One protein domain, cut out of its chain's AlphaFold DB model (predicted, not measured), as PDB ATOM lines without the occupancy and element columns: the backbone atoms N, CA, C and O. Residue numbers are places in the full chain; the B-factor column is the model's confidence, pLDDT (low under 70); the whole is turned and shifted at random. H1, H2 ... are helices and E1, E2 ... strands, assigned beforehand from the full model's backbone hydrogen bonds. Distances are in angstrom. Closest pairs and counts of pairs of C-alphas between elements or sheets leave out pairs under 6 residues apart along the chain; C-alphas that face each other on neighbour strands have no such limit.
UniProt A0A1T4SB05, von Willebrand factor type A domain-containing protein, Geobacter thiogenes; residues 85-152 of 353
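Overview. This is residues 85 to 152 of the 353 residues of the protein "von Willebrand factor type A domain-containing protein" of Geobacter thiogenes (UniProt A0A1T4SB05). A strongly twisted sheet of four strands, made of two hairpins side by side, E1 with E2 and E3 with E4, has helix H1 packed over the E3 side, while a short helix, H2, follows directly from E4 at one end and only grazes the sheet. Two long links without a named element, residues 97 to 110 and 125 to 137, join the parts. The printed part has 68 residues, with two named helices and four named strands in the order E1, E2, H1, E3, E4, H2. The sheet's order is E2, E1, E4, E3, antiparallel throughout, and the class is mixed, helices and strands. The whole is compact, with a radius of gyration of the C-alphas of 11.0 A and spans of 35 by 24 by 18 A.

Arrangement. Begin at the inner strands E1, residues 85 to 88, and E4, residues 138 to 143, antiparallel at 135 degrees, where N 85 is 2.8 A from O 142, within hydrogen-bond range. Beyond E1 find the edge strand E2, residues 91 to 96, which forms a hairpin with it; N 86 and O 93 are within hydrogen-bond range at 2.8 A. Beyond E4 look for the other edge strand, E3, residues 120 to 124, the other strand of the second hairpin, at 159 degrees to E4; N 121 and O 141 are 2.8 A apart, within the same range. E2 and E3 are apart. From edge to edge the strands' lines turn by 106 degrees. Look next at H1, residues 111 to 118, which is on the sheet at a height of 6.7 A. It lies over E3 and runs along the strands, at 24 degrees to E3 on the local plane. The closest C-alphas of H1 and E3 are those of Leu 115 and Tyr 121, 5.6 A apart. H2, residues 144 to 150, only grazes the sheet, with its residues 144 to 147; H1 and H2 are near each other. In H1 and H2 every O i to N i+4 pair is within hydrogen-bond range.

Along the chain. Find C-alpha 85 at (63.968, 121.090, 65.184), where E1 begins; it is 9.4 A long. E2 measures 15.3 A, H1 10.2 A and E3 12.9 A. Find C-alpha 138 at (57.458, 110.192, 72.039); from there E4 runs 17.0 A. H2 follows with no residue between and ends 9.9 A on, at C-alpha 150 (57.582, 132.539, 68.226).

Size, cuts and confidence. Look for the two C-alphas farthest apart at Gly 134 and Gly 152, 35.7 A. The printed part has no cut. The links E2 to H1 and E3 to E4 are long, with 14 and 13 residues. The mean pLDDT of the printed part is 91.4, and residue 152 alone is under 70.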
ATOM      1  N   TYR A  85      63.257 121.046  63.921       97.00
ATOM      2  CA  TYR A  85      63.968 121.090  65.184       97.00
ATOM      3  C   TYR A  85      63.254 120.189  66.186       97.00
ATOM      4  O   TYR A  85      62.026 120.167  66.253       97.00
ATOM      5  N   ARG A  86      64.021 119.435  66.969       95.38
ATOM      6  CA  ARG A  86      63.494 118.664  68.095       95.38
ATOM      7  C   ARG A  86      63.506 119.544  69.339       95.38
ATOM      8  O   ARG A  86      64.496 120.232  69.589       95.38
ATOM      9  N   VAL A  87      62.423 119.502  70.107       94.12
ATOM     10  CA  VAL A  87      62.319 120.201  71.389       94.12
ATOM     11  C   VAL A  87      62.810 119.274  72.493       94.12
ATOM     12  O   VAL A  87      62.267 118.184  72.683       94.12
ATOM     13  N   VAL A  88      63.845 119.694  73.216       90.75
ATOM     14  CA  VAL A  88      64.399 118.968  74.368       90.75
ATOM     15  C   VAL A  88      64.535 119.957  75.515       90.75
ATOM     16  O   VAL A  88      65.259 120.941  75.395       90.75
ATOM     17  N   SER A  89      63.803 119.729  76.608       85.81
ATOM     18  CA  SER A  89      63.826 120.589  77.804       85.81
ATOM     19  C   SER A  89      63.641 122.086  77.492       85.81
ATOM     20  O   SER A  89      64.345 122.935  78.027       85.81
ATOM     21  N   GLY A  90      62.732 122.409  76.564       79.12
ATOM     22  CA  GLY A  90      62.446 123.788  76.142       79.12
ATOM     23  C   GLY A  90      63.442 124.399  75.146       79.12
ATOM     24  O   GLY A  90      63.224 125.516  74.684       79.12
ATOM     25  N   SER A  91      64.504 123.678  74.772       88.31
ATOM     26  CA  SER A  91      65.479 124.108  73.762       88.31
ATOM     27  C   SER A  91      65.192 123.502  72.389       88.31
ATOM     28  O   SER A  91      64.740 122.360  72.285       88.31
ATOM     29  N   TYR A  92      65.494 124.255  71.328       93.31
ATOM     30  CA  TYR A  92      65.358 123.814  69.939       93.31
ATOM     31  C   TYR A  92      66.700 123.319  69.396       93.31
ATOM     32  O   TYR A  92      67.653 124.088  69.291       93.31
ATOM     33  N   SER A  93      66.778 122.053  68.993       93.88
ATOM     34  CA  SER A  93      67.978 121.486  68.364       93.88
ATOM     35  C   SER A  93      67.678 121.049  66.935       93.88
ATOM     36  O   SER A  93      66.712 120.327  66.696       93.88
ATOM     37  N   SER A  94      68.504 121.481  65.976       93.88
ATOM     38  CA  SER A  94      68.399 121.054  64.571       93.88
ATOM     39  C   SER A  94      68.429 119.527  64.497       93.88
ATOM     40  O   SER A  94      69.366 118.921  65.012       93.88
ATOM     41  N   TYR A  95      67.428 118.910  63.863       95.19
ATOM     42  CA  TYR A  95      67.275 117.454  63.903       95.19
ATOM     43  C   TYR A  95      67.079 116.810  62.526       95.19
ATOM     44  O   TYR A  95      67.790 115.860  62.207       95.19
ATOM     45  N   ILE A  96      66.173 117.333  61.692       95.88
ATOM     46  CA  ILE A  96      65.940 116.843  60.319       95.88
ATOM     47  C   ILE A  96      66.159 117.997  59.348       95.88
ATOM     48  O   ILE A  96      65.593 119.076  59.525       95.88
ATOM     49  N   THR A  97      66.960 117.764  58.309       95.00
ATOM     50  CA  THR A  97      67.454 118.801  57.388       95.00
ATOM     51  C   THR A  97      66.343 119.562  56.664       95.00
ATOM     52  O   THR A  97      66.480 120.772  56.468       95.00
ATOM     53  N   ASN A  98      65.256 118.881  56.283       95.88
ATOM     54  CA  ASN A  98      64.110 119.469  55.589       95.88
ATOM     55  C   ASN A  98      62.800 118.731  55.936       95.88
ATOM     56  O   ASN A  98      62.780 117.503  56.018       95.88
ATOM     57  N   VAL A  99      61.700 119.469  56.100       95.62
ATOM     58  CA  VAL A  99      60.356 118.931  56.366       95.62
ATOM     59  C   VAL A  99      59.861 117.976  55.273       95.62
ATOM     60  O   VAL A  99      59.121 117.040  55.566       95.62
ATOM     61  N   THR A 100      60.315 118.129  54.025       95.88
ATOM     62  CA  THR A 100      59.946 117.225  52.921       95.88
ATOM     63  C   THR A 100      60.468 115.799  53.104       95.88
ATOM     64  O   THR A 100      59.897 114.868  52.541       95.88
ATOM     65  N   SER A 101      61.509 115.599  53.919       95.06
ATOM     66  CA  SER A 101      62.056 114.277  54.251       95.06
ATOM     67  C   SER A 101      61.267 113.556  55.350       95.06
ATOM     68  O   SER A 101      61.476 112.368  55.578       95.06
ATOM     69  N   VAL A 102      60.350 114.245  56.035       96.12
ATOM     70  CA  VAL A 102      59.531 113.667  57.111       96.12
ATOM     71  C   VAL A 102      58.488 112.726  56.522       96.12
ATOM     72  O   VAL A 102      57.854 113.061  55.527       96.12
ATOM     73  N   VAL A 103      58.274 111.554  57.113       95.69
ATOM     74  CA  VAL A 103      57.240 110.608  56.662       95.69
ATOM     75  C   VAL A 103      55.821 111.183  56.768       95.69
ATOM     76  O   VAL A 103      55.544 112.079  57.558       95.69
ATOM     77  N   THR A 104      54.891 110.649  55.979       96.06
ATOM     78  CA  THR A 104      53.473 111.052  56.003       96.06
ATOM     79  C   THR A 104      52.603 110.180  56.910       96.06
ATOM     80  O   THR A 104      51.417 110.451  57.061       96.06
ATOM     81  N   SER A 105      53.174 109.145  57.534       93.25
ATOM     82  CA  SER A 105      52.488 108.295  58.509       93.25
ATOM     83  C   SER A 105      53.466 107.828  59.586       93.25
ATOM     84  O   SER A 105      54.507 107.244  59.282       93.25
ATOM     85  N   CYS A 106      53.156 108.120  60.849       91.62
ATOM     86  CA  CYS A 106      53.901 107.665  62.016       91.62
ATOM     87  C   CYS A 106      52.981 107.655  63.241       91.62
ATOM     88  O   CYS A 106      52.436 108.688  63.620       91.62
ATOM     89  N   GLY A 107      52.779 106.483  63.851       85.75
ATOM     90  CA  GLY A 107      51.924 106.354  65.038       85.75
ATOM     91  C   GLY A 107      50.467 106.782  64.814       85.75
ATOM     92  O   GLY A 107      49.859 107.324  65.726       85.75
ATOM     93  N   GLY A 108      49.931 106.583  63.603       88.56
ATOM     94  CA  GLY A 108      48.560 106.969  63.241       88.56
ATOM     95  C   GLY A 108      48.377 108.443  62.858       88.56
ATOM     96  O   GLY A 108      47.273 108.839  62.507       88.56
ATOM     97  N   LEU A 109      49.443 109.248  62.886       92.69
ATOM     98  CA  LEU A 109      49.423 110.664  62.512       92.69
ATOM     99  C   LEU A 109      50.261 110.918  61.256       92.69
ATOM    100  O   LEU A 109      51.143 110.128  60.919       92.69
ATOM    101  N   ASN A 110      50.023 112.053  60.594       95.56
ATOM    102  CA  ASN A 110      50.843 112.540  59.483       95.56
ATOM    103  C   ASN A 110      51.766 113.673  59.970       95.56
ATOM    104  O   ASN A 110      51.354 114.839  59.957       95.56
ATOM    105  N   PRO A 111      52.999 113.363  60.417       95.50
ATOM    106  CA  PRO A 111      53.877 114.363  61.017       95.50
ATOM    107  C   PRO A 111      54.302 115.440  60.020       95.50
ATOM    108  O   PRO A 111      54.395 116.604  60.400       95.50
ATOM    109  N   ARG A 112      54.503 115.089  58.741       96.25
ATOM    110  CA  ARG A 112      54.801 116.073  57.692       96.25
ATOM    111  C   ARG A 112      53.680 117.104  57.571       96.25
ATOM    112  O   ARG A 112      53.954 118.298  57.625       96.25
ATOM    113  N   ASN A 113      52.433 116.646  57.444       96.12
ATOM    114  CA  ASN A 113      51.284 117.538  57.304       96.12
ATOM    115  C   ASN A 113      51.126 118.439  58.532       96.12
ATOM    116  O   ASN A 113      50.963 119.640  58.377       96.12
ATOM    117  N   LEU A 114      51.230 117.885  59.743       96.00
ATOM    118  CA  LEU A 114      51.111 118.661  60.983       96.00
ATOM    119  C   LEU A 114      52.199 119.736  61.104       96.00
ATOM    120  O   LEU A 114      51.885 120.886  61.406       96.00
ATOM    121  N   LEU A 115      53.454 119.407  60.783       96.12
ATOM    122  CA  LEU A 115      54.544 120.386  60.760       96.12
ATOM    123  C   LEU A 115      54.310 121.487  59.720       96.12
ATOM    124  O   LEU A 115      54.631 122.640  59.986       96.12
ATOM    125  N   GLN A 116      53.756 121.146  58.554       94.50
ATOM    126  CA  GLN A 116      53.499 122.109  57.484       94.50
ATOM    127  C   GLN A 116      52.255 122.971  57.720       94.50
ATOM    128  O   GLN A 116      52.222 124.082  57.214       94.50
ATOM    129  N   THR A 117      51.252 122.504  58.468       91.19
ATOM    130  CA  THR A 117      49.992 123.244  58.683       91.19
ATOM    131  C   THR A 117      49.915 123.939  60.037       91.19
ATOM    132  O   THR A 117      49.307 124.995  60.150       91.19
ATOM    133  N   THR A 118      50.545 123.381  61.069       90.12
ATOM    134  CA  THR A 118      50.502 123.928  62.438       90.12
ATOM    135  C   THR A 118      51.864 124.411  62.927       90.12
ATOM    136  O   THR A 118      51.951 125.075  63.955       90.12
ATOM    137  N   GLY A 119      52.941 124.075  62.208       93.00
ATOM    138  CA  GLY A 119      54.311 124.380  62.617       93.00
ATOM    139  C   GLY A 119      54.884 123.410  63.652       93.00
ATOM    140  O   GLY A 119      56.065 123.514  63.988       93.00
ATOM    141  N   GLN A 120      54.088 122.455  64.144       94.25
ATOM    142  CA  GLN A 120      54.467 121.545  65.222       94.25
ATOM    143  C   GLN A 120      53.999 120.106  64.969       94.25
ATOM    144  O   GLN A 120      53.034 119.845  64.257       94.25
ATOM    145  N   TYR A 121      54.681 119.153  65.593       95.81
ATOM    146  CA  TYR A 121      54.258 117.763  65.693       95.81
ATOM    147  C   TYR A 121      54.671 117.205  67.055       95.81
ATOM    148  O   TYR A 121      55.842 117.246  67.425       95.81
ATOM    149  N   SER A 122      53.704 116.660  67.790       93.44
ATOM    150  CA  SER A 122      53.927 115.922  69.032       93.44
ATOM    151  C   SER A 122      53.300 114.544  68.885       93.44
ATOM    152  O   SER A 122      52.125 114.428  68.536       93.44
ATOM    153  N   GLY A 123      54.083 113.492  69.091       91.56
ATOM    154  CA  GLY A 123      53.611 112.129  68.877       91.56
ATOM    155  C   GLY A 123      54.744 111.119  68.926       91.56
ATOM    156  O   GLY A 123      55.723 111.308  69.646       91.56
ATOM    157  N   ARG A 124      54.616 110.039  68.151       92.81
ATOM    158  CA  ARG A 124      55.676 109.034  68.006       92.81
ATOM    159  C   ARG A 124      56.946 109.677  67.446       92.81
ATOM    160  O   ARG A 124      56.882 110.497  66.530       92.81
ATOM    161  N   GLY A 125      58.085 109.291  68.005       93.19
ATOM    162  CA  GLY A 125      59.398 109.803  67.661       93.19
ATOM    163  C   GLY A 125      59.716 109.644  66.179       93.19
ATOM    164  O   GLY A 125      59.261 108.721  65.505       93.19
ATOM    165  N   LEU A 126      60.519 110.570  65.682       94.06
ATOM    166  CA  LEU A 126      61.131 110.561  64.362       94.06
ATOM    167  C   LEU A 126      62.641 110.407  64.530       94.06
ATOM    168  O   LEU A 126      63.210 110.925  65.492       94.06
ATOM    169  N   LYS A 127      63.285 109.747  63.568       94.00
ATOM    170  CA  LYS A 127      64.744 109.726  63.398       94.00
ATOM    171  C   LYS A 127      65.208 111.004  62.691       94.00
ATOM    172  O   LYS A 127      64.417 111.669  62.024       94.00
ATOM    173  N   SER A 128      66.502 111.317  62.758       92.69
ATOM    174  CA  SER A 128      67.103 112.468  62.052       92.69
ATOM    175  C   SER A 128      66.958 112.399  60.524       92.69
ATOM    176  O   SER A 128      67.027 113.417  59.841       92.69
ATOM    177  N   THR A 129      66.688 111.210  59.979       92.69
ATOM    178  CA  THR A 129      66.361 110.991  58.562       92.69
ATOM    179  C   THR A 129      64.914 111.342  58.196       92.69
ATOM    180  O   THR A 129      64.564 111.287  57.023       92.69
ATOM    181  N   GLY A 130      64.059 111.679  59.169       91.88
ATOM    182  CA  GLY A 130      62.632 111.951  58.965       91.88
ATOM    183  C   GLY A 130      61.730 110.713  58.991       91.88
ATOM    184  O   GLY A 130      60.515 110.843  58.861       91.88
ATOM    185  N   VAL A 131      62.299 109.521  59.200       93.94
ATOM    186  CA  VAL A 131      61.560 108.252  59.303       93.94
ATOM    187  C   VAL A 131      60.995 108.056  60.710       93.94
ATOM    188  O   VAL A 131      61.611 108.466  61.693       93.94
ATOM    189  N   CYS A 132      59.837 107.403  60.810       92.19
ATOM    190  CA  CYS A 132      59.216 107.039  62.081       92.19
ATOM    191  C   CYS A 132      60.145 106.163  62.937       92.19
ATOM    192  O   CYS A 132      60.770 105.222  62.438       92.19
ATOM    193  N   ASP A 133      60.228 106.456  64.231       90.31
ATOM    194  CA  ASP A 133      60.976 105.644  65.176       90.31
ATOM    195  C   ASP A 133      60.128 104.460  65.677       90.31
ATOM    196  O   ASP A 133      59.017 104.603  66.204       90.31
ATOM    197  N   GLY A 134      60.674 103.257  65.501       82.56
ATOM    198  CA  GLY A 134      60.064 102.004  65.937       82.56
ATOM    199  C   GLY A 134      60.114 101.803  67.453       82.56
ATOM    200  O   GLY A 134      59.349 100.997  67.972       82.56
ATOM    201  N   SER A 135      60.946 102.567  68.172       80.50
ATOM    202  CA  SER A 135      61.164 102.435  69.623       80.50
ATOM    203  C   SER A 135      59.962 102.824  70.504       80.50
ATOM    204  O   SER A 135      60.007 102.653  71.716       80.50
ATOM    205  N   SER A 136      58.876 103.341  69.913       70.38
ATOM    206  CA  SER A 136      57.677 103.847  70.614       70.38
ATOM    207  C   SER A 136      57.933 104.998  71.592       70.38
ATOM    208  O   SER A 136      57.046 105.353  72.363       70.38
ATOM    209  N   THR A 137      59.104 105.631  71.529       84.94
ATOM    210  CA  THR A 137      59.364 106.883  72.244       84.94
ATOM    211  C   THR A 137      58.548 108.026  71.647       84.94
ATOM    212  O   THR A 137      58.303 108.063  70.440       84.94
ATOM    213  N   SER A 138      58.120 108.967  72.488       89.12
ATOM    214  CA  SER A 138      57.458 110.192  72.039       89.12
ATOM    215  C   SER A 138      58.468 111.315  71.808       89.12
ATOM    216  O   SER A 138      59.510 111.388  72.461       89.12
ATOM    217  N   GLY A 139      58.156 112.212  70.879       91.31
ATOM    218  CA  GLY A 139      58.964 113.390  70.599       91.31
ATOM    219  C   GLY A 139      58.110 114.586  70.208       91.31
ATOM    220  O   GLY A 139      57.033 114.429  69.632       91.31
ATOM    221  N   VAL A 140      58.626 115.774  70.518       94.44
ATOM    222  CA  VAL A 140      58.065 117.056  70.095       94.44
ATOM    223  C   VAL A 140      59.014 117.680  69.083       94.44
ATOM    224  O   VAL A 140      60.220 117.802  69.322       94.44
ATOM    225  N   TYR A 141      58.460 118.059  67.943       95.88
ATOM    226  CA  TYR A 141      59.172 118.593  66.797       95.88
ATOM    227  C   TYR A 141      58.480 119.865  66.333       95.88
ATOM    228  O   TYR A 141      57.254 119.958  66.352       95.88
ATOM    229  N   VAL A 142      59.264 120.841  65.902       96.56
ATOM    230  CA  VAL A 142      58.764 122.131  65.427       96.56
ATOM    231  C   VAL A 142      59.498 122.538  64.155       96.56
ATOM    232  O   VAL A 142      60.669 122.205  63.956       96.56
ATOM    233  N   LEU A 143      58.805 123.246  63.272       96.44
ATOM    234  CA  LEU A 143      59.371 123.769  62.037       96.44
ATOM    235  C   LEU A 143      60.157 125.060  62.322       96.44
ATOM    236  O   LEU A 143      59.741 125.874  63.143       96.44
ATOM    237  N   GLY A 144      61.273 125.288  61.628       94.06
ATOM    238  CA  GLY A 144      62.075 126.504  61.805       94.06
ATOM    239  C   GLY A 144      61.280 127.785  61.547       94.06
ATOM    240  O   GLY A 144      61.403 128.742  62.303       94.06
ATOM    241  N   ASN A 145      60.376 127.764  60.560       91.00
ATOM    242  CA  ASN A 145      59.442 128.862  60.294       91.00
ATOM    243  C   ASN A 145      58.553 129.202  61.508       91.00
ATOM    244  O   ASN A 145      58.296 130.368  61.792       91.00
ATOM    245  N   TYR A 146      58.113 128.184  62.252       90.31
ATOM    246  CA  TYR A 146      57.300 128.352  63.456       90.31
ATOM    247  C   TYR A 146      58.113 128.920  64.629       90.31
ATOM    248  O   TYR A 146      57.624 129.762  65.381       90.31
ATOM    249  N   ILE A 147      59.384 128.525  64.766       90.12
ATOM    250  CA  ILE A 147      60.277 129.117  65.773       90.12
ATOM    251  C   ILE A 147      60.547 130.596  65.460       90.12
ATOM    252  O   ILE A 147      60.522 131.416  66.375       90.12
ATOM    253  N   ASN A 148      60.762 130.947  64.188       87.50
ATOM    254  CA  ASN A 148      60.949 132.338  63.758       87.50
ATOM    255  C   ASN A 148      59.741 133.217  64.117       87.50
ATOM    256  O   ASN A 148      59.922 134.327  64.616       87.50
ATOM    257  N   TYR A 149      58.522 132.689  63.953       83.88
ATOM    258  CA  TYR A 149      57.297 133.320  64.449       83.88
ATOM    259  C   TYR A 149      57.324 133.522  65.975       83.88
ATOM    260  O   TYR A 149      57.175 134.647  66.448       83.88
ATOM    261  N   LEU A 150      57.583 132.465  66.756       82.88
ATOM    262  CA  LEU A 150      57.582 132.539  68.226       82.88
ATOM    263  C   LEU A 150      58.654 133.467  68.809       82.88
ATOM    264  O   LEU A 150      58.471 134.023  69.889       82.88
ATOM    265  N   LYS A 151      59.806 133.588  68.144       81.00
ATOM    266  CA  LYS A 151      60.936 134.406  68.608       81.00
ATOM    267  C   LYS A 151      60.839 135.867  68.182       81.00
ATOM    268  O   LYS A 151      61.794 136.607  68.392       81.00
ATOM    269  N   GLY A 152      59.705 136.278  67.619       63.22
ATOM    270  CA  GLY A 152      59.493 137.658  67.208       63.22
ATOM    271  C   GLY A 152      60.452 138.065  66.098       63.22
ATOM    272  O   GLY A 152      61.005 139.157  66.167       63.22
TER     273      GLY A 152